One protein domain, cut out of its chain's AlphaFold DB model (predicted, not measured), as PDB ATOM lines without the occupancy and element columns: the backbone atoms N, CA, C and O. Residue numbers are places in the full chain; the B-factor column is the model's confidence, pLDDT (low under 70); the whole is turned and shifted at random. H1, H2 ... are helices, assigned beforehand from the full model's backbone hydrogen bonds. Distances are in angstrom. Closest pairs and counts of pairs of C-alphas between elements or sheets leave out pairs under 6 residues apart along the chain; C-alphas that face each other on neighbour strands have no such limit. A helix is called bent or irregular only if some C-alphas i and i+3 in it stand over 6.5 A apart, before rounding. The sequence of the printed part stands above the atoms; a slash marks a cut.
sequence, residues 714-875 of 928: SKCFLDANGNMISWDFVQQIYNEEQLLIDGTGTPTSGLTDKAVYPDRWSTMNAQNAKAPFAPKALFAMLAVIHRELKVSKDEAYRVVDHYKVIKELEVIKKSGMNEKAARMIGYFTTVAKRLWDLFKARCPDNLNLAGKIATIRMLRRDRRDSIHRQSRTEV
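Overview. This is residues 714 to 875 of the 928 residues of an uncharacterized protein of Thalassiosira oceanica (UniProt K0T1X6). Three helices, H4, H7 and H8, lie side by side as a bundle, with H6 packed outside on H7 and H1 crossing H4 nearly at right angles. The small helices H2 and H3 sit on the H1 side, where H3 packs on H8, while residues 739 to 744 stick out. The printed part has 162 residues with eight named helices, H1 to H8 in chain order, and no named strand; its class is all helix. It is compact, with a radius of gyration of the C-alphas of 16.6 A, and rounded, spanning 43 by 40 by 37 A.

Along the chain. Begin at C-alpha 847 at (216.155, 266.884, 169.575), where H8 starts; it runs to C-alpha 872 at (208.192, 303.237, 171.657), 37.3 A away. H7, residues 819 to 842, is 34.3 A long, H6, residues 800 to 813, is 20.7 A, and H4, residues 775 to 788, is 19.9 A. Find C-alpha 728 at (202.948, 269.091, 167.155) for the start of H1, residues 728 to 740, 18.5 A long. The shorter helices are H2, residues 753 to 756, H3, residues 766 to 773, and H5, residues 793 to 796. H3 is irregular, but only just: C-alphas 769 and 772 are 6.9 A apart.

Arrangement. Start from H7 and H8, the hubs, which form a helical hairpin at a shallow tilt of 24 degrees; their closest C-alphas, of Ala 832 and Arg 857, are 6.1 A apart. H4 touches residues 849 to 860 of H8, opposite ways at a shallow tilt of 25 degrees, closest at the C-alphas of Leu 778 and Ile 856, 6.6 A. H6 and H7 form another helical hairpin at a steep tilt of 39 degrees, with the C-alphas of Val 805 and Gly 826 closest at 5.3 A. H5 and H7 only just touch, with 3 pairs of C-alphas within 8 A, the closest those of Ala 796 and Val 831, 7.5 A. With residues 729 to 733, H1 touches H4 about perpendicular, at 90 degrees, the C-alphas of Ile 733 and Met 781 closest at 6.6 A. H3 touches H8, the C-alphas of Phe 773 and Leu 859 closest at 5.2 A, and H2, those of Asn 768 and Ala 755 at 4.4 A. H1 and H6 are apart. Every O i to N i+4 pair is within hydrogen-bond range in H1, H4 and H7, against 2 of 4 in H3, 8 of 10 in H6 and 19 of 22 in H8; H2 and H5 are too short for such a pair.

Size, cuts and confidence. The two farthest C-alphas, of Gly 743 and Val 875, are 49.0 A apart. The printed part has no cut, and the link from H1 to H2 is long, with 12 residues. Look at the B-factor column: the mean pLDDT of the printed part is 75.9, and residues 795 to 817 and 860 to 875 are among those under 70.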
ATOM      1  N   SER A 714     204.772 271.240 155.087       87.00
ATOM      2  CA  SER A 714     205.460 271.650 153.848       87.00
ATOM      3  C   SER A 714     206.658 272.568 154.087       87.00
ATOM      4  O   SER A 714     207.351 272.919 153.134       87.00
ATOM      5  N   LYS A 715     206.883 273.018 155.331       86.06
ATOM      6  CA  LYS A 715     207.908 274.015 155.668       86.06
ATOM      7  C   LYS A 715     208.533 273.713 157.015       86.06
ATOM      8  O   LYS A 715     207.839 273.268 157.909       86.06
ATOM      9  N   CYS A 716     209.806 274.037 157.199       83.44
ATOM     10  CA  CYS A 716     210.431 274.032 158.521       83.44
ATOM     11  C   CYS A 716     210.390 275.447 159.111       83.44
ATOM     12  O   CYS A 716     210.689 276.417 158.418       83.44
ATOM     13  N   PHE A 717     210.013 275.571 160.384       83.56
ATOM     14  CA  PHE A 717     210.115 276.824 161.129       83.56
ATOM     15  C   PHE A 717     211.237 276.654 162.146       83.56
ATOM     16  O   PHE A 717     211.135 275.800 163.022       83.56
ATOM     17  N   LEU A 718     212.326 277.402 161.989       83.88
ATOM     18  CA  LEU A 718     213.537 277.232 162.789       83.88
ATOM     19  C   LEU A 718     213.725 278.418 163.735       83.88
ATOM     20  O   LEU A 718     213.358 279.551 163.413       83.88
ATOM     21  N   ASP A 719     214.281 278.164 164.917       79.81
ATOM     22  CA  ASP A 719     214.780 279.231 165.776       79.81
ATOM     23  C   ASP A 719     216.151 279.746 165.293       79.81
ATOM     24  O   ASP A 719     216.727 279.251 164.327       79.81
ATOM     25  N   ALA A 720     216.698 280.746 165.990       74.50
ATOM     26  CA  ALA A 720     217.997 281.333 165.650       74.50
ATOM     27  C   ALA A 720     219.189 280.360 165.774       74.50
ATOM     28  O   ALA A 720     220.284 280.710 165.356       74.50
ATOM     29  N   ASN A 721     219.003 279.175 166.365       77.94
ATOM     30  CA  ASN A 721     220.033 278.141 166.472       77.94
ATOM     31  C   ASN A 721     219.740 276.946 165.544       77.94
ATOM     32  O   ASN A 721     220.345 275.892 165.713       77.94
ATOM     33  N   GLY A 722     218.781 277.072 164.619       82.12
ATOM     34  CA  GLY A 722     218.392 275.993 163.713       82.12
ATOM     35  C   GLY A 722     217.495 274.920 164.338       82.12
ATOM     36  O   GLY A 722     217.214 273.917 163.688       82.12
ATOM     37  N   ASN A 723     217.004 275.099 165.572       82.56
ATOM     38  CA  ASN A 723     216.099 274.124 166.184       82.56
ATOM     39  C   ASN A 723     214.704 274.232 165.577       82.56
ATOM     40  O   ASN A 723     214.150 275.328 165.460       82.56
ATOM     41  N   MET A 724     214.096 273.086 165.280       84.44
ATOM     42  CA  MET A 724     212.740 273.036 164.748       84.44
ATOM     43  C   MET A 724     211.706 273.455 165.797       84.44
ATOM     44  O   MET A 724     211.589 272.866 166.870       84.44
ATOM     45  N   ILE A 725     210.907 274.452 165.449       86.50
ATOM     46  CA  ILE A 725     209.704 274.857 166.164       86.50
ATOM     47  C   ILE A 725     208.533 274.114 165.518       86.50
ATOM     48  O   ILE A 725     208.200 274.367 164.357       86.50
ATOM     49  N   SER A 726     207.919 273.188 166.254       88.06
ATOM     50  CA  SER A 726     206.863 272.317 165.724       88.06
ATOM     51  C   SER A 726     205.495 272.634 166.327       88.06
ATOM     52  O   SER A 726     205.335 272.809 167.539       88.06
ATOM     53  N   TRP A 727     204.477 272.641 165.465       94.06
ATOM     54  CA  TRP A 727     203.075 272.717 165.871       94.06
ATOM     55  C   TRP A 727     202.586 271.473 166.617       94.06
ATOM     56  O   TRP A 727     201.594 271.550 167.344       94.06
ATOM     57  N   ASP A 728     203.292 270.349 166.488       92.75
ATOM     58  CA  ASP A 728     202.948 269.091 167.155       92.75
ATOM     59  C   ASP A 728     202.924 269.269 168.675       92.75
ATOM     60  O   ASP A 728     202.087 268.685 169.358       92.75
ATOM     61  N   PHE A 729     203.763 270.164 169.212       92.75
ATOM     62  CA  PHE A 729     203.742 270.466 170.637       92.75
ATOM     63  C   PHE A 729     202.451 271.181 171.063       92.75
ATOM     64  O   PHE A 729     201.873 270.858 172.097       92.75
ATOM     65  N   VAL A 730     201.934 272.102 170.243       94.38
ATOM     66  CA  VAL A 730     200.640 272.762 170.499       94.38
ATOM     67  C   VAL A 730     199.498 271.739 170.459       94.38
ATOM     68  O   VAL A 730     198.603 271.783 171.306       94.38
ATOM     69  N   GLN A 731     199.538 270.801 169.506       95.50
ATOM     70  CA  GLN A 731     198.559 269.713 169.401       95.50
ATOM     71  C   GLN A 731     198.633 268.752 170.589       95.50
ATOM     72  O   GLN A 731     197.589 268.382 171.123       95.50
ATOM     73  N   GLN A 732     199.840 268.397 171.035       94.44
ATOM     74  CA  GLN A 732     200.058 267.551 172.207       94.44
ATOM     75  C   GLN A 732     199.373 268.149 173.441       94.44
ATOM     76  O   GLN A 732     198.588 267.460 174.083       94.44
ATOM     77  N   ILE A 733     199.606 269.437 173.731       94.25
ATOM     78  CA  ILE A 733     198.982 270.118 174.879       94.25
ATOM     79  C   ILE A 733     197.460 270.062 174.800       94.25
ATOM     80  O   ILE A 733     196.798 269.738 175.783       94.25
ATOM     81  N   TYR A 734     196.900 270.357 173.629       95.56
ATOM     82  CA  TYR A 734     195.457 270.313 173.445       95.56
ATOM     83  C   TYR A 734     194.889 268.906 173.654       95.56
ATOM     84  O   TYR A 734     193.913 268.753 174.383       95.56
ATOM     85  N   ASN A 735     195.506 267.887 173.056       94.19
ATOM     86  CA  ASN A 735     195.041 266.507 173.155       94.19
ATOM     87  C   ASN A 735     195.146 265.977 174.595       94.19
ATOM     88  O   ASN A 735     194.199 265.358 175.073       94.19
ATOM     89  N   GLU A 736     196.244 266.265 175.308       91.19
ATOM     90  CA  GLU A 736     196.392 265.913 176.729       91.19
ATOM     91  C   GLU A 736     195.303 266.575 177.588       91.19
ATOM     92  O   GLU A 736     194.711 265.916 178.438       91.19
ATOM     93  N   GLU A 737     194.976 267.848 177.346       91.69
ATOM     94  CA  GLU A 737     193.885 268.508 178.071       91.69
ATOM     95  C   GLU A 737     192.507 267.945 177.719       91.69
ATOM     96  O   GLU A 737     191.676 267.807 178.613       91.69
ATOM     97  N   GLN A 738     192.242 267.597 176.455       90.25
ATOM     98  CA  GLN A 738     190.959 266.994 176.078       90.25
ATOM     99  C   GLN A 738     190.718 265.661 176.798       90.25
ATOM    100  O   GLN A 738     189.579 265.388 177.165       90.25
ATOM    101  N   LEU A 739     191.771 264.877 177.057       87.25
ATOM    102  CA  LEU A 739     191.685 263.639 177.844       87.25
ATOM    103  C   LEU A 739     191.399 263.886 179.333       87.25
ATOM    104  O   LEU A 739     190.852 263.020 179.999       87.25
ATOM    105  N   LEU A 740     191.771 265.052 179.867       82.56
ATOM    106  CA  LEU A 740     191.547 265.404 181.274       82.56
ATOM    107  C   LEU A 740     190.177 266.049 181.526       82.56
ATOM    108  O   LEU A 740     189.762 266.184 182.675       82.56
ATOM    109  N   ILE A 741     189.494 266.508 180.475       83.31
ATOM    110  CA  ILE A 741     188.303 267.357 180.602       83.31
ATOM    111  C   ILE A 741     187.006 266.575 180.851       83.31
ATOM    112  O   ILE A 741     186.053 267.206 181.315       83.31
ATOM    113  N   ASP A 742     186.961 265.263 180.585       58.34
ATOM    114  CA  ASP A 742     185.875 264.292 180.851       58.34
ATOM    115  C   ASP A 742     184.538 264.867 181.387       58.34
ATOM    116  O   ASP A 742     184.049 264.551 182.471       58.34
ATOM    117  N   GLY A 743     183.901 265.724 180.576       58.66
ATOM    118  CA  GLY A 743     182.505 266.148 180.703       58.66
ATOM    119  C   GLY A 743     182.203 267.541 181.274       58.66
ATOM    120  O   GLY A 743     181.121 268.046 180.974       58.66
ATOM    121  N   THR A 744     183.086 268.202 182.040       60.38
ATOM    122  CA  THR A 744     182.758 269.530 182.643       60.38
ATOM    123  C   THR A 744     183.913 270.534 182.777       60.38
ATOM    124  O   THR A 744     183.661 271.705 183.072       60.38
ATOM    125  N   GLY A 745     185.166 270.132 182.537       73.94
ATOM    126  CA  GLY A 745     186.322 271.023 182.677       73.94
ATOM    127  C   GLY A 745     186.428 272.074 181.566       73.94
ATOM    128  O   GLY A 745     186.106 271.819 180.407       73.94
ATOM    129  N   THR A 746     186.929 273.270 181.893       79.31
ATOM    130  CA  THR A 746     187.424 274.206 180.868       79.31
ATOM    131  C   THR A 746     188.923 273.968 180.659       79.31
ATOM    132  O   THR A 746     189.636 273.822 181.653       79.31
ATOM    133  N   PRO A 747     189.430 273.936 179.408       84.50
ATOM    134  CA  PRO A 747     190.858 273.757 179.151       84.50
ATOM    135  C   PRO A 747     191.680 274.839 179.851       84.50
ATOM    136  O   PRO A 747     191.421 276.037 179.680       84.50
ATOM    137  N   THR A 748     192.684 274.438 180.634       86.50
ATOM    138  CA  THR A 748     193.499 275.384 181.409       86.50
ATOM    139  C   THR A 748     194.408 276.222 180.513       86.50
ATOM    140  O   THR A 748     194.633 277.401 180.797       86.50
ATOM    141  N   SER A 749     194.836 275.662 179.377       90.25
ATOM    142  CA  SER A 749     195.626 276.329 178.341       90.25
ATOM    143  C   SER A 749     194.841 277.418 177.599       90.25
ATOM    144  O   SER A 749     195.433 278.342 177.038       90.25
ATOM    145  N   GLY A 750     193.505 277.340 177.596       92.06
ATOM    146  CA  GLY A 750     192.642 278.166 176.751       92.06
ATOM    147  C   GLY A 750     192.738 277.844 175.254       92.06
ATOM    148  O   GLY A 750     192.191 278.596 174.442       92.06
ATOM    149  N   LEU A 751     193.423 276.758 174.875       95.38
ATOM    150  CA  LEU A 751     193.419 276.251 173.509       95.38
ATOM    151  C   LEU A 751     192.034 275.695 173.178       95.38
ATOM    152  O   LEU A 751     191.423 274.959 173.949       95.38
ATOM    153  N   THR A 752     191.539 276.064 172.003       95.25
ATOM    154  CA  THR A 752     190.293 275.532 171.449       95.25
ATOM    155  C   THR A 752     190.608 274.708 170.214       95.25
ATOM    156  O   THR A 752     191.621 274.949 169.555       95.25
ATOM    157  N   ASP A 753     189.696 273.812 169.847       95.56
ATOM    158  CA  ASP A 753     189.782 273.029 168.614       95.56
ATOM    159  C   ASP A 753     190.119 273.906 167.392       95.56
ATOM    160  O   ASP A 753     191.079 273.660 166.671       95.56
ATOM    161  N   LYS A 754     189.429 275.045 167.250       96.56
ATOM    162  CA  LYS A 754     189.628 276.005 166.148       96.56
ATOM    163  C   LYS A 754     190.966 276.750 166.188       96.56
ATOM    164  O   LYS A 754     191.374 277.322 165.176       96.56
ATOM    165  N   ALA A 755     191.622 276.829 167.345       95.88
ATOM    166  CA  ALA A 755     192.957 277.411 167.458       95.88
ATOM    167  C   ALA A 755     194.036 276.424 166.993       95.88
ATOM    168  O   ALA A 755     194.971 276.835 166.305       95.88
ATOM    169  N   VAL A 756     193.863 275.143 167.332       96.38
ATOM    170  CA  VAL A 756     194.825 274.051 167.107       96.38
ATOM    171  C   VAL A 756     194.680 273.444 165.709       96.38
ATOM    172  O   VAL A 756     195.674 273.243 165.005       96.38
ATOM    173  N   TYR A 757     193.441 273.245 165.266       95.44
ATOM    174  CA  TYR A 757     193.066 272.708 163.961       95.44
ATOM    175  C   TYR A 757     192.288 273.758 163.155       95.44
ATOM    176  O   TYR A 757     191.101 273.590 162.874       95.44
ATOM    177  N   PRO A 758     192.923 274.882 162.767       94.56
ATOM    178  CA  PRO A 758     192.196 275.941 162.095       94.56
ATOM    179  C   PRO A 758     191.780 275.512 160.685       94.56
ATOM    180  O   PRO A 758     192.621 275.097 159.879       94.56
ATOM    181  N   ASP A 759     190.489 275.650 160.407       93.94
ATOM    182  CA  ASP A 759     189.859 275.587 159.091       93.94
ATOM    183  C   ASP A 759     190.044 276.901 158.294       93.94
ATOM    184  O   ASP A 759     190.687 277.864 158.729       93.94
ATOM    185  N   ARG A 760     189.442 276.973 157.102       91.75
ATOM    186  CA  ARG A 760     189.518 278.152 156.223       91.75
ATOM    187  C   ARG A 760     188.965 279.443 156.856       91.75
ATOM    188  O   ARG A 760     189.353 280.527 156.441       91.75
ATOM    189  N   TRP A 761     188.088 279.355 157.853       89.31
ATOM    190  CA  TRP A 761     187.477 280.527 158.489       89.31
ATOM    191  C   TRP A 761     188.255 280.971 159.730       89.31
ATOM    192  O   TRP A 761     188.539 282.151 159.937       89.31
ATOM    193  N   SER A 762     188.653 280.012 160.556       92.88
ATOM    194  CA  SER A 762     189.429 280.218 161.779       92.88
ATOM    195  C   SER A 762     190.901 280.552 161.515       92.88
ATOM    196  O   SER A 762     191.557 281.132 162.385       92.88
ATOM    197  N   THR A 763     191.414 280.287 160.309       93.38
ATOM    198  CA  THR A 763     192.713 280.813 159.848       93.38
ATOM    199  C   THR A 763     192.754 282.345 159.844       93.38
ATOM    200  O   THR A 763     193.781 282.931 160.189       93.38
ATOM    201  N   MET A 764     191.623 282.995 159.552       91.25
ATOM    202  CA  MET A 764     191.494 284.457 159.546       91.25
ATOM    203  C   MET A 764     191.132 285.051 160.913       91.25
ATOM    204  O   MET A 764     191.243 286.262 161.107       91.25
ATOM    205  N   ASN A 765     190.738 284.219 161.881       95.25
ATOM    206  CA  ASN A 765     190.334 284.669 163.207       95.25
ATOM    207  C   ASN A 765     191.557 284.982 164.091       95.25
ATOM    208  O   ASN A 765     192.301 284.088 164.503       95.25
ATOM    209  N   ALA A 766     191.729 286.262 164.428       94.12
ATOM    210  CA  ALA A 766     192.833 286.746 165.253       94.12
ATOM    211  C   ALA A 766     192.829 286.186 166.686       94.12
ATOM    212  O   ALA A 766     193.893 285.972 167.256       94.12
ATOM    213  N   GLN A 767     191.661 285.928 167.279       95.06
ATOM    214  CA  GLN A 767     191.563 285.349 168.623       95.06
ATOM    215  C   GLN A 767     192.100 283.913 168.640       95.06
ATOM    216  O   GLN A 767     192.883 283.559 169.520       95.06
ATOM    217  N   ASN A 768     191.754 283.117 167.626       95.50
ATOM    218  CA  ASN A 768     192.275 281.759 167.472       95.50
ATOM    219  C   ASN A 768     193.774 281.762 167.166       95.50
ATOM    220  O   ASN A 768     194.500 280.918 167.679       95.50
ATOM    221  N   ALA A 769     194.248 282.729 166.373       95.69
ATOM    222  CA  ALA A 769     195.675 282.902 166.130       95.69
ATOM    223  C   ALA A 769     196.441 283.307 167.398       95.69
ATOM    224  O   ALA A 769     197.572 282.876 167.554       95.69
ATOM    225  N   LYS A 770     195.837 284.076 168.317       94.94
ATOM    226  CA  LYS A 770     196.439 284.480 169.604       94.94
ATOM    227  C   LYS A 770     196.517 283.350 170.628       94.94
ATOM    228  O   LYS A 770     197.420 283.367 171.456       94.94
ATOM    229  N   ALA A 771     195.575 282.407 170.614       95.31
ATOM    230  CA  ALA A 771     195.439 281.410 171.678       95.31
ATOM    231  C   ALA A 771     196.714 280.570 171.947       95.31
ATOM    232  O   ALA A 771     197.082 280.464 173.115       95.31
ATOM    233  N   PRO A 772     197.458 280.069 170.939       94.62
ATOM    234  CA  PRO A 772     198.727 279.354 171.157       94.62
ATOM    235  C   PRO A 772     199.834 280.200 171.796       94.62
ATOM    236  O   PRO A 772     200.705 279.674 172.478       94.62
ATOM    237  N   PHE A 773     199.783 281.517 171.603       91.81
ATOM    238  CA  PHE A 773     200.747 282.491 172.124       91.81
ATOM    239  C   PHE A 773     200.272 283.103 173.451       91.81
ATOM    240  O   PHE A 773     200.927 283.973 174.036       91.81
ATOM    241  N   ALA A 774     199.094 282.690 173.929       89.88
ATOM    242  CA  ALA A 774     198.534 283.180 175.170       89.88
ATOM    243  C   ALA A 774     199.336 282.624 176.355       89.88
ATOM    244  O   ALA A 774     199.767 281.473 176.338       89.88
ATOM    245  N   PRO A 775     199.485 283.399 177.443       86.12
ATOM    246  CA  PRO A 775     200.275 282.966 178.593       86.12
ATOM    247  C   PRO A 775     199.765 281.651 179.195       86.12
ATOM    248  O   PRO A 775     200.575 280.846 179.627       86.12
ATOM    249  N   LYS A 776     198.450 281.394 179.165       88.69
ATOM    250  CA  LYS A 776     197.863 280.121 179.610       88.69
ATOM    251  C   LYS A 776     198.396 278.916 178.823       88.69
ATOM    252  O   LYS A 776     198.813 277.939 179.434       88.69
ATOM    253  N   ALA A 777     198.450 279.015 177.495       90.81
ATOM    254  CA  ALA A 777     199.011 277.972 176.642       90.81
ATOM    255  C   ALA A 777     200.513 277.789 176.900       90.81
ATOM    256  O   ALA A 777     200.970 276.662 177.062       90.81
ATOM    257  N   LEU A 778     201.260 278.888 177.054       88.12
ATOM    258  CA  LEU A 778     202.685 278.836 177.401       88.12
ATOM    259  C   LEU A 778     202.936 278.167 178.760       88.12
ATOM    260  O   LEU A 778     203.881 277.399 178.897       88.12
ATOM    261  N   PHE A 779     202.096 278.421 179.767       84.81
ATOM    262  CA  PHE A 779     202.200 277.753 181.068       84.81
ATOM    263  C   PHE A 779     201.925 276.248 180.973       84.81
ATOM    264  O   PHE A 779     202.643 275.467 181.594       84.81
ATOM    265  N   ALA A 780     200.933 275.836 180.178       87.94
ATOM    266  CA  ALA A 780     200.659 274.421 179.935       87.94
ATOM    267  C   ALA A 780     201.843 273.734 179.227       87.94
ATOM    268  O   ALA A 780     202.274 272.659 179.640       87.94
ATOM    269  N   MET A 781     202.444 274.402 178.236       88.25
ATOM    270  CA  MET A 781     203.664 273.934 177.570       88.25
ATOM    271  C   MET A 781     204.831 273.777 178.552       88.25
ATOM    272  O   MET A 781     205.483 272.735 178.580       88.25
ATOM    273  N   LEU A 782     205.074 274.778 179.404       84.31
ATOM    274  CA  LEU A 782     206.116 274.699 180.431       84.31
ATOM    275  C   LEU A 782     205.905 273.518 181.382       84.31
ATOM    276  O   LEU A 782     206.866 272.832 181.719       84.31
ATOM    277  N   ALA A 783     204.660 273.256 181.790       83.19
ATOM    278  CA  ALA A 783     204.345 272.139 182.673       83.19
ATOM    279  C   ALA A 783     204.727 270.784 182.050       83.19
ATOM    280  O   ALA A 783     205.281 269.930 182.746       83.19
ATOM    281  N   VAL A 784     204.505 270.608 180.743       85.31
ATOM    282  CA  VAL A 784     204.933 269.399 180.021       85.31
ATOM    283  C   VAL A 784     206.455 269.299 179.943       85.31
ATOM    284  O   VAL A 784     206.999 268.238 180.243       85.31
ATOM    285  N   ILE A 785     207.161 270.396 179.646       83.94
ATOM    286  CA  ILE A 785     208.634 270.391 179.620       83.94
ATOM    287  C   ILE A 785     209.216 270.056 180.999       83.94
ATOM    288  O   ILE A 785     210.157 269.271 181.092       83.94
ATOM    289  N   HIS A 786     208.653 270.598 182.082       81.19
ATOM    290  CA  HIS A 786     209.100 270.283 183.443       81.19
ATOM    291  C   HIS A 786     208.923 268.795 183.768       81.19
ATOM    292  O   HIS A 786     209.829 268.177 184.332       81.19
ATOM    293  N   ARG A 787     207.779 268.216 183.374       84.12
ATOM    294  CA  ARG A 787     207.491 266.784 183.527       84.12
ATOM    295  C   ARG A 787     208.509 265.931 182.765       84.12
ATOM    296  O   ARG A 787     209.003 264.954 183.317       84.12
ATOM    297  N   GLU A 788     208.857 266.315 181.537       85.62
ATOM    298  CA  GLU A 788     209.822 265.590 180.697       85.62
ATOM    299  C   GLU A 788     211.271 265.716 181.189       85.62
ATOM    300  O   GLU A 788     212.003 264.729 181.191       85.62
ATOM    301  N   LEU A 789     211.672 266.889 181.687       81.50
ATOM    302  CA  LEU A 789     212.998 267.104 182.285       81.50
ATOM    303  C   LEU A 789     213.149 266.486 183.687       81.50
ATOM    304  O   LEU A 789     214.250 266.518 184.250       81.50
ATOM    305  N   LYS A 790     212.059 265.954 184.265       87.44
ATOM    306  CA  LYS A 790     211.985 265.467 185.654       87.44
ATOM    307  C   LYS A 790     212.493 266.511 186.657       87.44
ATOM    308  O   LYS A 790     213.217 266.190 187.596       87.44
ATOM    309  N   VAL A 791     212.149 267.777 186.425       79.88
ATOM    310  CA  VAL A 791     212.525 268.903 187.293       79.88
ATOM    311  C   VAL A 791     211.324 269.221 188.175       79.88
ATOM    312  O   VAL A 791     210.211 269.398 187.669       79.88
ATOM    313  N   SER A 792     211.521 269.282 189.495       78.62
ATOM    314  CA  SER A 792     210.437 269.692 190.394       78.62
ATOM    315  C   SER A 792     210.034 271.140 190.098       78.62
ATOM    316  O   SER A 792     210.843 271.934 189.614       78.62
ATOM    317  N   LYS A 793     208.782 271.523 190.389       69.00
ATOM    318  CA  LYS A 793     208.358 272.927 190.227       69.00
ATOM    319  C   LYS A 793     209.325 273.862 190.963       69.00
ATOM    320  O   LYS A 793     209.795 274.823 190.368       69.00
ATOM    321  N   ASP A 794     209.704 273.535 192.192       70.38
ATOM    322  CA  ASP A 794     210.601 274.369 193.002       70.38
ATOM    323  C   ASP A 794     212.023 274.446 192.436       70.38
ATOM    324  O   ASP A 794     212.666 275.496 192.488       70.38
ATOM    325  N   GLU A 795     212.513 273.364 191.827       68.06
ATOM    326  CA  GLU A 795     213.806 273.352 191.150       68.06
ATOM    327  C   GLU A 795     213.775 274.218 189.883       68.06
ATOM    328  O   GLU A 795     214.693 275.015 189.676       68.06
ATOM    329  N   ALA A 796     212.694 274.167 189.099       59.81
ATOM    330  CA  ALA A 796     212.489 275.046 187.947       59.81
ATOM    331  C   ALA A 796     212.263 276.519 188.351       59.81
ATOM    332  O   ALA A 796     212.601 277.424 187.586       59.81
ATOM    333  N   TYR A 797     211.728 276.764 189.555       60.81
ATOM    334  CA  TYR A 797     211.317 278.084 190.049       60.81
ATOM    335  C   TYR A 797     212.223 278.704 191.120       60.81
ATOM    336  O   TYR A 797     211.820 279.716 191.696       60.81
ATOM    337  N   ARG A 798     213.427 278.164 191.398       58.84
ATOM    338  CA  ARG A 798     214.291 278.688 192.485       58.84
ATOM    339  C   ARG A 798     214.362 280.227 192.477       58.84
ATOM    340  O   ARG A 798     214.791 280.844 191.503       58.84
ATOM    341  N   VAL A 799     213.972 280.800 193.617       43.69
ATOM    342  CA  VAL A 799     213.683 282.220 193.912       43.69
ATOM    343  C   VAL A 799     214.802 283.202 193.527       43.69
ATOM    344  O   VAL A 799     214.529 284.367 193.244       43.69
ATOM    345  N   VAL A 800     216.051 282.740 193.432       50.56
ATOM    346  CA  VAL A 800     217.221 283.563 193.069       50.56
ATOM    347  C   VAL A 800     217.080 284.204 191.675       50.56
ATOM    348  O   VAL A 800     217.541 285.321 191.450       50.56
ATOM    349  N   ASP A 801     216.351 283.566 190.756       51.50
ATOM    350  CA  ASP A 801     216.096 284.098 189.411       51.50
ATOM    351  C   ASP A 801     214.954 285.131 189.360       51.50
ATOM    352  O   ASP A 801     214.900 285.962 188.447       51.50
ATOM    353  N   HIS A 802     214.075 285.148 190.367       50.12
ATOM    354  CA  HIS A 802     213.002 286.140 190.486       50.12
ATOM    355  C   HIS A 802     213.577 287.553 190.683       50.12
ATOM    356  O   HIS A 802     213.057 288.516 190.125       50.12
ATOM    357  N   TYR A 803     214.707 287.675 191.388       48.72
ATOM    358  CA  TYR A 803     215.411 288.948 191.577       48.72
ATOM    359  C   TYR A 803     216.028 289.497 190.281       48.72
ATOM    360  O   TYR A 803     216.010 290.710 190.066       48.72
ATOM    361  N   LYS A 804     216.498 288.637 189.363       56.56
ATOM    362  CA  LYS A 804     216.941 289.075 188.023       56.56
ATOM    363  C   LYS A 804     215.768 289.574 187.175       56.56
ATOM    364  O   LYS A 804     215.891 290.608 186.526       56.56
ATOM    365  N   VAL A 805     214.611 288.908 187.259       53.34
ATOM    366  CA  VAL A 805     213.357 289.360 186.623       53.34
ATOM    367  C   VAL A 805     212.895 290.711 187.187       53.34
ATOM    368  O   VAL A 805     212.439 291.562 186.428       53.34
ATOM    369  N   ILE A 806     213.056 290.948 188.496       53.84
ATOM    370  CA  ILE A 806     212.761 292.239 189.148       53.84
ATOM    371  C   ILE A 806     213.689 293.360 188.653       53.84
ATOM    372  O   ILE A 806     213.229 294.480 188.437       53.84
ATOM    373  N   LYS A 807     214.967 293.069 188.391       59.38
ATOM    374  CA  LYS A 807     215.911 294.063 187.852       59.38
ATOM    375  C   LYS A 807     215.589 294.447 186.399       59.38
ATOM    376  O   LYS A 807     215.626 295.621 186.045       59.38
ATOM    377  N   GLU A 808     215.193 293.479 185.567       56.66
ATOM    378  CA  GLU A 808     214.693 293.751 184.206       56.66
ATOM    379  C   GLU A 808     213.338 294.485 184.215       56.66
ATOM    380  O   GLU A 808     213.046 295.279 183.317       56.66
ATOM    381  N   LEU A 809     212.521 294.278 185.252       56.47
ATOM    382  CA  LEU A 809     211.239 294.958 185.434       56.47
ATOM    383  C   LEU A 809     211.367 296.468 185.625       56.47
ATOM    384  O   LEU A 809     210.474 297.180 185.181       56.47
ATOM    385  N   GLU A 810     212.441 296.978 186.230       63.31
ATOM    386  CA  GLU A 810     212.650 298.429 186.334       63.31
ATOM    387  C   GLU A 810     212.914 299.076 184.971       63.31
ATOM    388  O   GLU A 810     212.369 300.139 184.673       63.31
ATOM    389  N   VAL A 811     213.691 298.409 184.111       63.22
ATOM    390  CA  VAL A 811     213.949 298.859 182.733       63.22
ATOM    391  C   VAL A 811     212.652 298.867 181.920       63.22
ATOM    392  O   VAL A 811     212.394 299.805 181.169       63.22
ATOM    393  N   ILE A 812     211.791 297.862 182.114       54.12
ATOM    394  CA  ILE A 812     210.499 297.769 181.424       54.12
ATOM    395  C   ILE A 812     209.453 298.734 182.020       54.12
ATOM    396  O   ILE A 812     208.660 299.314 181.283       54.12
ATOM    397  N   LYS A 813     209.458 298.981 183.335       57.59
ATOM    398  CA  LYS A 813     208.606 300.008 183.965       57.59
ATOM    399  C   LYS A 813     208.921 301.399 183.421       57.59
ATOM    400  O   LYS A 813     208.005 302.166 183.142       57.59
ATOM    401  N   LYS A 814     210.206 301.695 183.200       68.44
ATOM    402  CA  LYS A 814     210.649 302.940 182.553       68.44
ATOM    403  C   LYS A 814     210.180 303.066 181.098       68.44
ATOM    404  O   LYS A 814     210.143 304.177 180.588       68.44
ATOM    405  N   SER A 815     209.769 301.972 180.449       57.12
ATOM    406  CA  SER A 815     209.230 301.991 179.085       57.12
ATOM    407  C   SER A 815     207.709 302.205 179.015       57.12
ATOM    408  O   SER A 815     207.140 301.980 177.956       57.12
ATOM    409  N   GLY A 816     207.019 302.538 180.116       61.38
ATOM    410  CA  GLY A 816     205.561 302.775 180.117       61.38
ATOM    411  C   GLY A 816     204.692 301.513 179.996       61.38
ATOM    412  O   GLY A 816     203.470 301.588 179.930       61.38
ATOM    413  N   MET A 817     205.297 300.322 179.995       57.69
ATOM    414  CA  MET A 817     204.571 299.065 179.821       57.69
ATOM    415  C   MET A 817     203.759 298.703 181.075       57.69
ATOM    416  O   MET A 817     204.240 298.838 182.201       57.69
ATOM    417  N   ASN A 818     202.553 298.147 180.893       74.25
ATOM    418  CA  ASN A 818     201.753 297.621 182.004       74.25
ATOM    419  C   ASN A 818     202.572 296.609 182.828       74.25
ATOM    420  O   ASN A 818     203.032 295.590 182.305       74.25
ATOM    421  N   GLU A 819     202.701 296.860 184.132       70.00
ATOM    422  CA  GLU A 819     203.527 296.072 185.053       70.00
ATOM    423  C   GLU A 819     203.220 294.565 185.010       70.00
ATOM    424  O   GLU A 819     204.126 293.736 185.080       70.00
ATOM    425  N   LYS A 820     201.952 294.178 184.829       69.75
ATOM    426  CA  LYS A 820     201.550 292.769 184.731       69.75
ATOM    427  C   LYS A 820     202.064 292.111 183.448       69.75
ATOM    428  O   LYS A 820     202.456 290.943 183.471       69.75
ATOM    429  N   ALA A 821     202.064 292.840 182.332       62.78
ATOM    430  CA  ALA A 821     202.591 292.353 181.060       62.78
ATOM    431  C   ALA A 821     204.120 292.236 181.113       62.78
ATOM    432  O   ALA A 821     204.661 291.187 180.758       62.78
ATOM    433  N   ALA A 822     204.784 293.259 181.656       64.75
ATOM    434  CA  ALA A 822     206.222 293.276 181.899       64.75
ATOM    435  C   ALA A 822     206.674 292.079 182.753       64.75
ATOM    436  O   ALA A 822     207.594 291.354 182.370       64.75
ATOM    437  N   ARG A 823     205.964 291.811 183.864       68.88
ATOM    438  CA  ARG A 823     206.259 290.697 184.786       68.88
ATOM    439  C   ARG A 823     206.177 289.353 184.080       68.88
ATOM    440  O   ARG A 823     207.071 288.528 184.233       68.88
ATOM    441  N   MET A 824     205.139 289.141 183.271       66.00
ATOM    442  CA  MET A 824     205.008 287.892 182.522       66.00
ATOM    443  C   MET A 824     206.093 287.730 181.457       66.00
ATOM    444  O   MET A 824     206.631 286.637 181.318       66.00
ATOM    445  N   ILE A 825     206.443 288.788 180.719       66.00
ATOM    446  CA  ILE A 825     207.506 288.708 179.705       66.00
ATOM    447  C   ILE A 825     208.837 288.348 180.365       66.00
ATOM    448  O   ILE A 825     209.481 287.400 179.916       66.00
ATOM    449  N   GLY A 826     209.226 289.061 181.428       66.69
ATOM    450  CA  GLY A 826     210.449 288.775 182.181       66.69
ATOM    451  C   GLY A 826     210.463 287.339 182.707       66.69
ATOM    452  O   GLY A 826     211.397 286.589 182.439       66.69
ATOM    453  N   TYR A 827     209.360 286.899 183.316       70.88
ATOM    454  CA  TYR A 827     209.206 285.533 183.817       70.88
ATOM    455  C   TYR A 827     209.458 284.461 182.742       70.88
ATOM    456  O   TYR A 827     210.324 283.604 182.916       70.88
ATOM    457  N   PHE A 828     208.767 284.524 181.597       67.81
ATOM    458  CA  PHE A 828     208.952 283.525 180.535       67.81
ATOM    459  C   PHE A 828     210.358 283.587 179.912       67.81
ATOM    460  O   PHE A 828     210.833 282.584 179.386       67.81
ATOM    461  N   THR A 829     211.043 284.737 179.975       67.94
ATOM    462  CA  THR A 829     212.447 284.878 179.539       67.94
ATOM    463  C   THR A 829     213.370 284.008 180.345       67.94
ATOM    464  O   THR A 829     214.119 283.202 179.791       67.94
ATOM    465  N   THR A 830     213.298 284.197 181.652       71.19
ATOM    466  CA  THR A 830     214.215 283.584 182.592       71.19
ATOM    467  C   THR A 830     213.969 282.088 182.659       71.19
ATOM    468  O   THR A 830     214.920 281.314 182.590       71.19
ATOM    469  N   VAL A 831     212.697 281.675 182.651       71.62
ATOM    470  CA  VAL A 831     212.325 280.258 182.606       71.62
ATOM    471  C   VAL A 831     212.804 279.600 181.309       71.62
ATOM    472  O   VAL A 831     213.455 278.565 181.374       71.62
ATOM    473  N   ALA A 832     212.570 280.197 180.133       69.81
ATOM    474  CA  ALA A 832     213.006 279.596 178.867       69.81
ATOM    475  C   ALA A 832     214.537 279.471 178.766       69.81
ATOM    476  O   ALA A 832     215.033 278.442 178.310       69.81
ATOM    477  N   LYS A 833     215.287 280.490 179.213       76.06
ATOM    478  CA  LYS A 833     216.758 280.440 179.252       76.06
ATOM    479  C   LYS A 833     217.241 279.312 180.165       76.06
ATOM    480  O   LYS A 833     218.054 278.498 179.751       76.06
ATOM    481  N   ARG A 834     216.677 279.213 181.368       75.81
ATOM    482  CA  ARG A 834     217.060 278.185 182.336       75.81
ATOM    483  C   ARG A 834     216.698 276.774 181.884       75.81
ATOM    484  O   ARG A 834     217.480 275.857 182.091       75.81
ATOM    485  N   LEU A 835     215.536 276.593 181.259       73.12
ATOM    486  CA  LEU A 835     215.158 275.304 180.681       73.12
ATOM    487  C   LEU A 835     216.120 274.882 179.575       73.12
ATOM    488  O   LEU A 835     216.456 273.707 179.496       73.12
ATOM    489  N   TRP A 836     216.601 275.828 178.767       77.56
ATOM    490  CA  TRP A 836     217.630 275.562 177.766       77.56
ATOM    491  C   TRP A 836     218.966 275.150 178.398       77.56
ATOM    492  O   TRP A 836     219.579 274.180 177.958       77.56
ATOM    493  N   ASP A 837     219.388 275.833 179.463       80.25
ATOM    494  CA  ASP A 837     220.613 275.491 180.195       80.25
ATOM    495  C   ASP A 837     220.503 274.096 180.849       80.25
ATOM    496  O   ASP A 837     221.417 273.280 180.741       80.25
ATOM    497  N   LEU A 838     219.351 273.774 181.456       74.88
ATOM    498  CA  LEU A 838     219.062 272.447 182.017       74.88
ATOM    499  C   LEU A 838     218.998 271.358 180.942       74.88
ATOM    500  O   LEU A 838     219.487 270.252 181.165       74.88
ATOM    501  N   PHE A 839     218.416 271.665 179.784       81.75
ATOM    502  CA  PHE A 839     218.385 270.773 178.631       81.75
ATOM    503  C   PHE A 839     219.800 270.436 178.156       81.75
ATOM    504  O   PHE A 839     220.137 269.256 178.076       81.75
ATOM    505  N   LYS A 840     220.648 271.454 177.944       82.44
ATOM    506  CA  LYS A 840     222.057 271.262 177.570       82.44
ATOM    507  C   LYS A 840     222.820 270.410 178.583       82.44
ATOM    508  O   LYS A 840     223.658 269.614 178.184       82.44
ATOM    509  N   ALA A 841     222.529 270.571 179.874       78.44
ATOM    510  CA  ALA A 841     223.206 269.832 180.935       78.44
ATOM    511  C   ALA A 841     222.737 268.373 181.069       78.44
ATOM    512  O   ALA A 841     223.538 267.514 181.425       78.44
ATOM    513  N   ARG A 842     221.447 268.088 180.845       82.19
ATOM    514  CA  ARG A 842     220.859 266.767 181.143       82.19
ATOM    515  C   ARG A 842     220.663 265.884 179.919       82.19
ATOM    516  O   ARG A 842     220.787 264.669 180.033       82.19
ATOM    517  N   CYS A 843     220.270 266.461 178.786       82.94
ATOM    518  CA  CYS A 843     219.798 265.706 177.626       82.94
ATOM    519  C   CYS A 843     220.119 266.421 176.296       82.94
ATOM    520  O   CYS A 843     219.188 266.653 175.522       82.94
ATOM    521  N   PRO A 844     221.388 266.772 176.006       83.50
ATOM    522  CA  PRO A 844     221.747 267.564 174.825       83.50
ATOM    523  C   PRO A 844     221.317 266.919 173.496       83.50
ATOM    524  O   PRO A 844     220.973 267.637 172.561       83.50
ATOM    525  N   ASP A 845     221.241 265.587 173.439       85.00
ATOM    526  CA  ASP A 845     220.909 264.842 172.216       85.00
ATOM    527  C   ASP A 845     219.396 264.663 171.989       85.00
ATOM    528  O   ASP A 845     218.961 264.123 170.969       85.00
ATOM    529  N   ASN A 846     218.545 265.110 172.922       83.94
ATOM    530  CA  ASN A 846     217.095 264.973 172.786       83.94
ATOM    531  C   ASN A 846     216.513 266.094 171.906       83.94
ATOM    532  O   ASN A 846     215.946 267.074 172.396       83.94
ATOM    533  N   LEU A 847     216.621 265.923 170.586       80.25
ATOM    534  CA  LEU A 847     216.155 266.884 169.575       80.25
ATOM    535  C   LEU A 847     214.660 267.237 169.699       80.25
ATOM    536  O   LEU A 847     214.260 268.363 169.401       80.25
ATOM    537  N   ASN A 848     213.829 266.309 170.183       81.62
ATOM    538  CA  ASN A 848     212.406 266.560 170.427       81.62
ATOM    539  C   ASN A 848     212.219 267.591 171.554       81.62
ATOM    540  O   ASN A 848     211.502 268.582 171.401       81.62
ATOM    541  N   LEU A 849     212.938 267.407 172.664       81.38
ATOM    542  CA  LEU A 849     212.906 268.330 173.793       81.38
ATOM    543  C   LEU A 849     213.532 269.690 173.447       81.38
ATOM    544  O   LEU A 849     212.983 270.724 173.837       81.38
ATOM    545  N   ALA A 850     214.605 269.706 172.646       78.25
ATOM    546  CA  ALA A 850     215.170 270.935 172.082       78.25
ATOM    547  C   ALA A 850     214.114 271.724 171.292       78.25
ATOM    548  O   ALA A 850     213.917 272.919 171.529       78.25
ATOM    549  N   GLY A 851     213.371 271.041 170.413       74.44
ATOM    550  CA  GLY A 851     212.300 271.638 169.617       74.44
ATOM    551  C   GLY A 851     211.138 272.179 170.458       74.44
ATOM    552  O   GLY A 851     210.624 273.271 170.191       74.44
ATOM    553  N   LYS A 852     210.757 271.491 171.545       84.44
ATOM    554  CA  LYS A 852     209.745 271.987 172.500       84.44
ATOM    555  C   LYS A 852     210.194 273.275 173.196       84.44
ATOM    556  O   LYS A 852     209.417 274.231 173.276       84.44
ATOM    557  N   ILE A 853     211.446 273.344 173.654       78.56
ATOM    558  CA  ILE A 853     211.989 274.549 174.307       78.56
ATOM    559  C   ILE A 853     212.111 275.704 173.300       78.56
ATOM    560  O   ILE A 853     211.725 276.837 173.614       78.56
ATOM    561  N   ALA A 854     212.569 275.422 172.077       76.25
ATOM    562  CA  ALA A 854     212.617 276.393 170.983       76.25
ATOM    563  C   ALA A 854     211.222 276.960 170.663       76.25
ATOM    564  O   ALA A 854     211.055 278.176 170.534       76.25
ATOM    565  N   THR A 855     210.199 276.098 170.649       77.69
ATOM    566  CA  THR A 855     208.797 276.489 170.440       77.69
ATOM    567  C   THR A 855     208.325 277.482 171.504       77.69
ATOM    568  O   THR A 855     207.831 278.555 171.158       77.69
ATOM    569  N   ILE A 856     208.559 277.222 172.798       77.94
ATOM    570  CA  ILE A 856     208.199 278.177 173.867       77.94
ATOM    571  C   ILE A 856     208.940 279.510 173.705       77.94
ATOM    572  O   ILE A 856     208.344 280.583 173.862       77.94
ATOM    573  N   ARG A 857     210.238 279.463 173.382       77.56
ATOM    574  CA  ARG A 857     211.062 280.667 173.200       77.56
ATOM    575  C   ARG A 857     210.517 281.553 172.079       77.56
ATOM    576  O   ARG A 857     210.478 282.775 172.237       77.56
ATOM    577  N   MET A 858     210.072 280.946 170.983       79.75
ATOM    578  CA  MET A 858     209.489 281.649 169.845       79.75
ATOM    579  C   MET A 858     208.091 282.202 170.140       79.75
ATOM    580  O   MET A 858     207.874 283.398 169.939       79.75
ATOM    581  N   LEU A 859     207.177 281.394 170.691       72.81
ATOM    582  CA  LEU A 859     205.807 281.829 171.001       72.81
ATOM    583  C   LEU A 859     205.774 283.013 171.993       72.81
ATOM    584  O   LEU A 859     204.834 283.809 172.003       72.81
ATOM    585  N   ARG A 860     206.827 283.175 172.805       69.62
ATOM    586  CA  ARG A 860     207.041 284.352 173.657       69.62
ATOM    587  C   ARG A 860     207.498 285.596 172.879       69.62
ATOM    588  O   ARG A 860     207.055 286.698 173.210       69.62
ATOM    589  N   ARG A 861     208.433 285.449 171.928       63.84
ATOM    590  CA  ARG A 861     209.155 286.564 171.275       63.84
ATOM    591  C   ARG A 861     208.190 287.540 170.595       63.84
ATOM    592  O   ARG A 861     208.260 288.734 170.867       63.84
ATOM    593  N   ASP A 862     207.194 287.023 169.884       55.50
ATOM    594  CA  ASP A 862     206.195 287.837 169.176       55.50
ATOM    595  C   ASP A 862     205.346 288.727 170.112       55.50
ATOM    596  O   ASP A 862     204.975 289.855 169.784       55.50
ATOM    597  N   ARG A 863     205.112 288.282 171.356       53.78
ATOM    598  CA  ARG A 863     204.392 289.083 172.357       53.78
ATOM    599  C   ARG A 863     205.232 290.237 172.902       53.78
ATOM    600  O   ARG A 863     204.677 291.295 173.187       53.78
ATOM    601  N   ARG A 864     206.548 290.048 173.057       53.41
ATOM    602  CA  ARG A 864     207.470 291.130 173.447       53.41
ATOM    603  C   ARG A 864     207.506 292.205 172.360       53.41
ATOM    604  O   ARG A 864     207.419 293.389 172.679       53.41
ATOM    605  N   ASP A 865     207.550 291.786 171.100       51.03
ATOM    606  CA  ASP A 865     207.703 292.683 169.954       51.03
ATOM    607  C   ASP A 865     206.404 293.448 169.637       51.03
ATOM    608  O   ASP A 865     206.445 294.650 169.367       51.03
ATOM    609  N   SER A 866     205.233 292.813 169.797       47.03
ATOM    610  CA  SER A 866     203.933 293.497 169.697       47.03
ATOM    611  C   SER A 866     203.734 294.587 170.758       47.03
ATOM    612  O   SER A 866     202.985 295.529 170.505       47.03
ATOM    613  N   ILE A 867     204.353 294.461 171.937       44.09
ATOM    614  CA  ILE A 867     204.168 295.397 173.059       44.09
ATOM    615  C   ILE A 867     205.259 296.479 173.055       44.09
ATOM    616  O   ILE A 867     204.956 297.644 173.300       44.09
ATOM    617  N   HIS A 868     206.508 296.148 172.695       44.22
ATOM    618  CA  HIS A 868     207.562 297.160 172.555       44.22
ATOM    619  C   HIS A 868     207.256 298.197 171.464       44.22
ATOM    620  O   HIS A 868     207.580 299.372 171.653       44.22
ATOM    621  N   ARG A 869     206.578 297.796 170.377       47.34
ATOM    622  CA  ARG A 869     206.092 298.729 169.345       47.34
ATOM    623  C   ARG A 869     205.068 299.733 169.880       47.34
ATOM    624  O   ARG A 869     205.140 300.885 169.486       47.34
ATOM    625  N   GLN A 870     204.198 299.336 170.814       38.41
ATOM    626  CA  GLN A 870     203.245 300.252 171.465       38.41
ATOM    627  C   GLN A 870     203.929 301.202 172.463       38.41
ATOM    628  O   GLN A 870     203.554 302.363 172.558       38.41
ATOM    629  N   SER A 871     204.969 300.746 173.169       36.66
ATOM    630  CA  SER A 871     205.691 301.601 174.124       36.66
ATOM    631  C   SER A 871     206.649 302.607 173.473       36.66
ATOM    632  O   SER A 871     206.825 303.700 173.995       36.66
ATOM    633  N   ARG A 872     207.289 302.282 172.335       38.12
ATOM    634  CA  ARG A 872     208.192 303.237 171.657       38.12
ATOM    635  C   ARG A 872     207.436 304.420 171.046       38.12
ATOM    636  O   ARG A 872     207.995 305.508 170.996       38.12
ATOM    637  N   THR A 873     206.171 304.235 170.674       41.94
ATOM    638  CA  THR A 873     205.266 305.320 170.266       41.94
ATOM    639  C   THR A 873     204.794 306.202 171.429       41.94
ATOM    640  O   THR A 873     204.399 307.333 171.186       41.94
ATOM    641  N   GLU A 874     204.878 305.744 172.685       33.78
ATOM    642  CA  GLU A 874     204.504 306.536 173.875       33.78
ATOM    643  C   GLU A 874     205.692 307.272 174.534       33.78
ATOM    644  O   GLU A 874     205.487 308.172 175.345       33.78
ATOM    645  N   VAL A 875     206.946 306.926 174.204       34.31
ATOM    646  CA  VAL A 875     208.153 307.476 174.872       34.31
ATOM    647  C   VAL A 875     208.751 308.710 174.163       34.31
ATOM    648  O   VAL A 875     209.623 309.384 174.713       34.31
TER     649      VAL A 875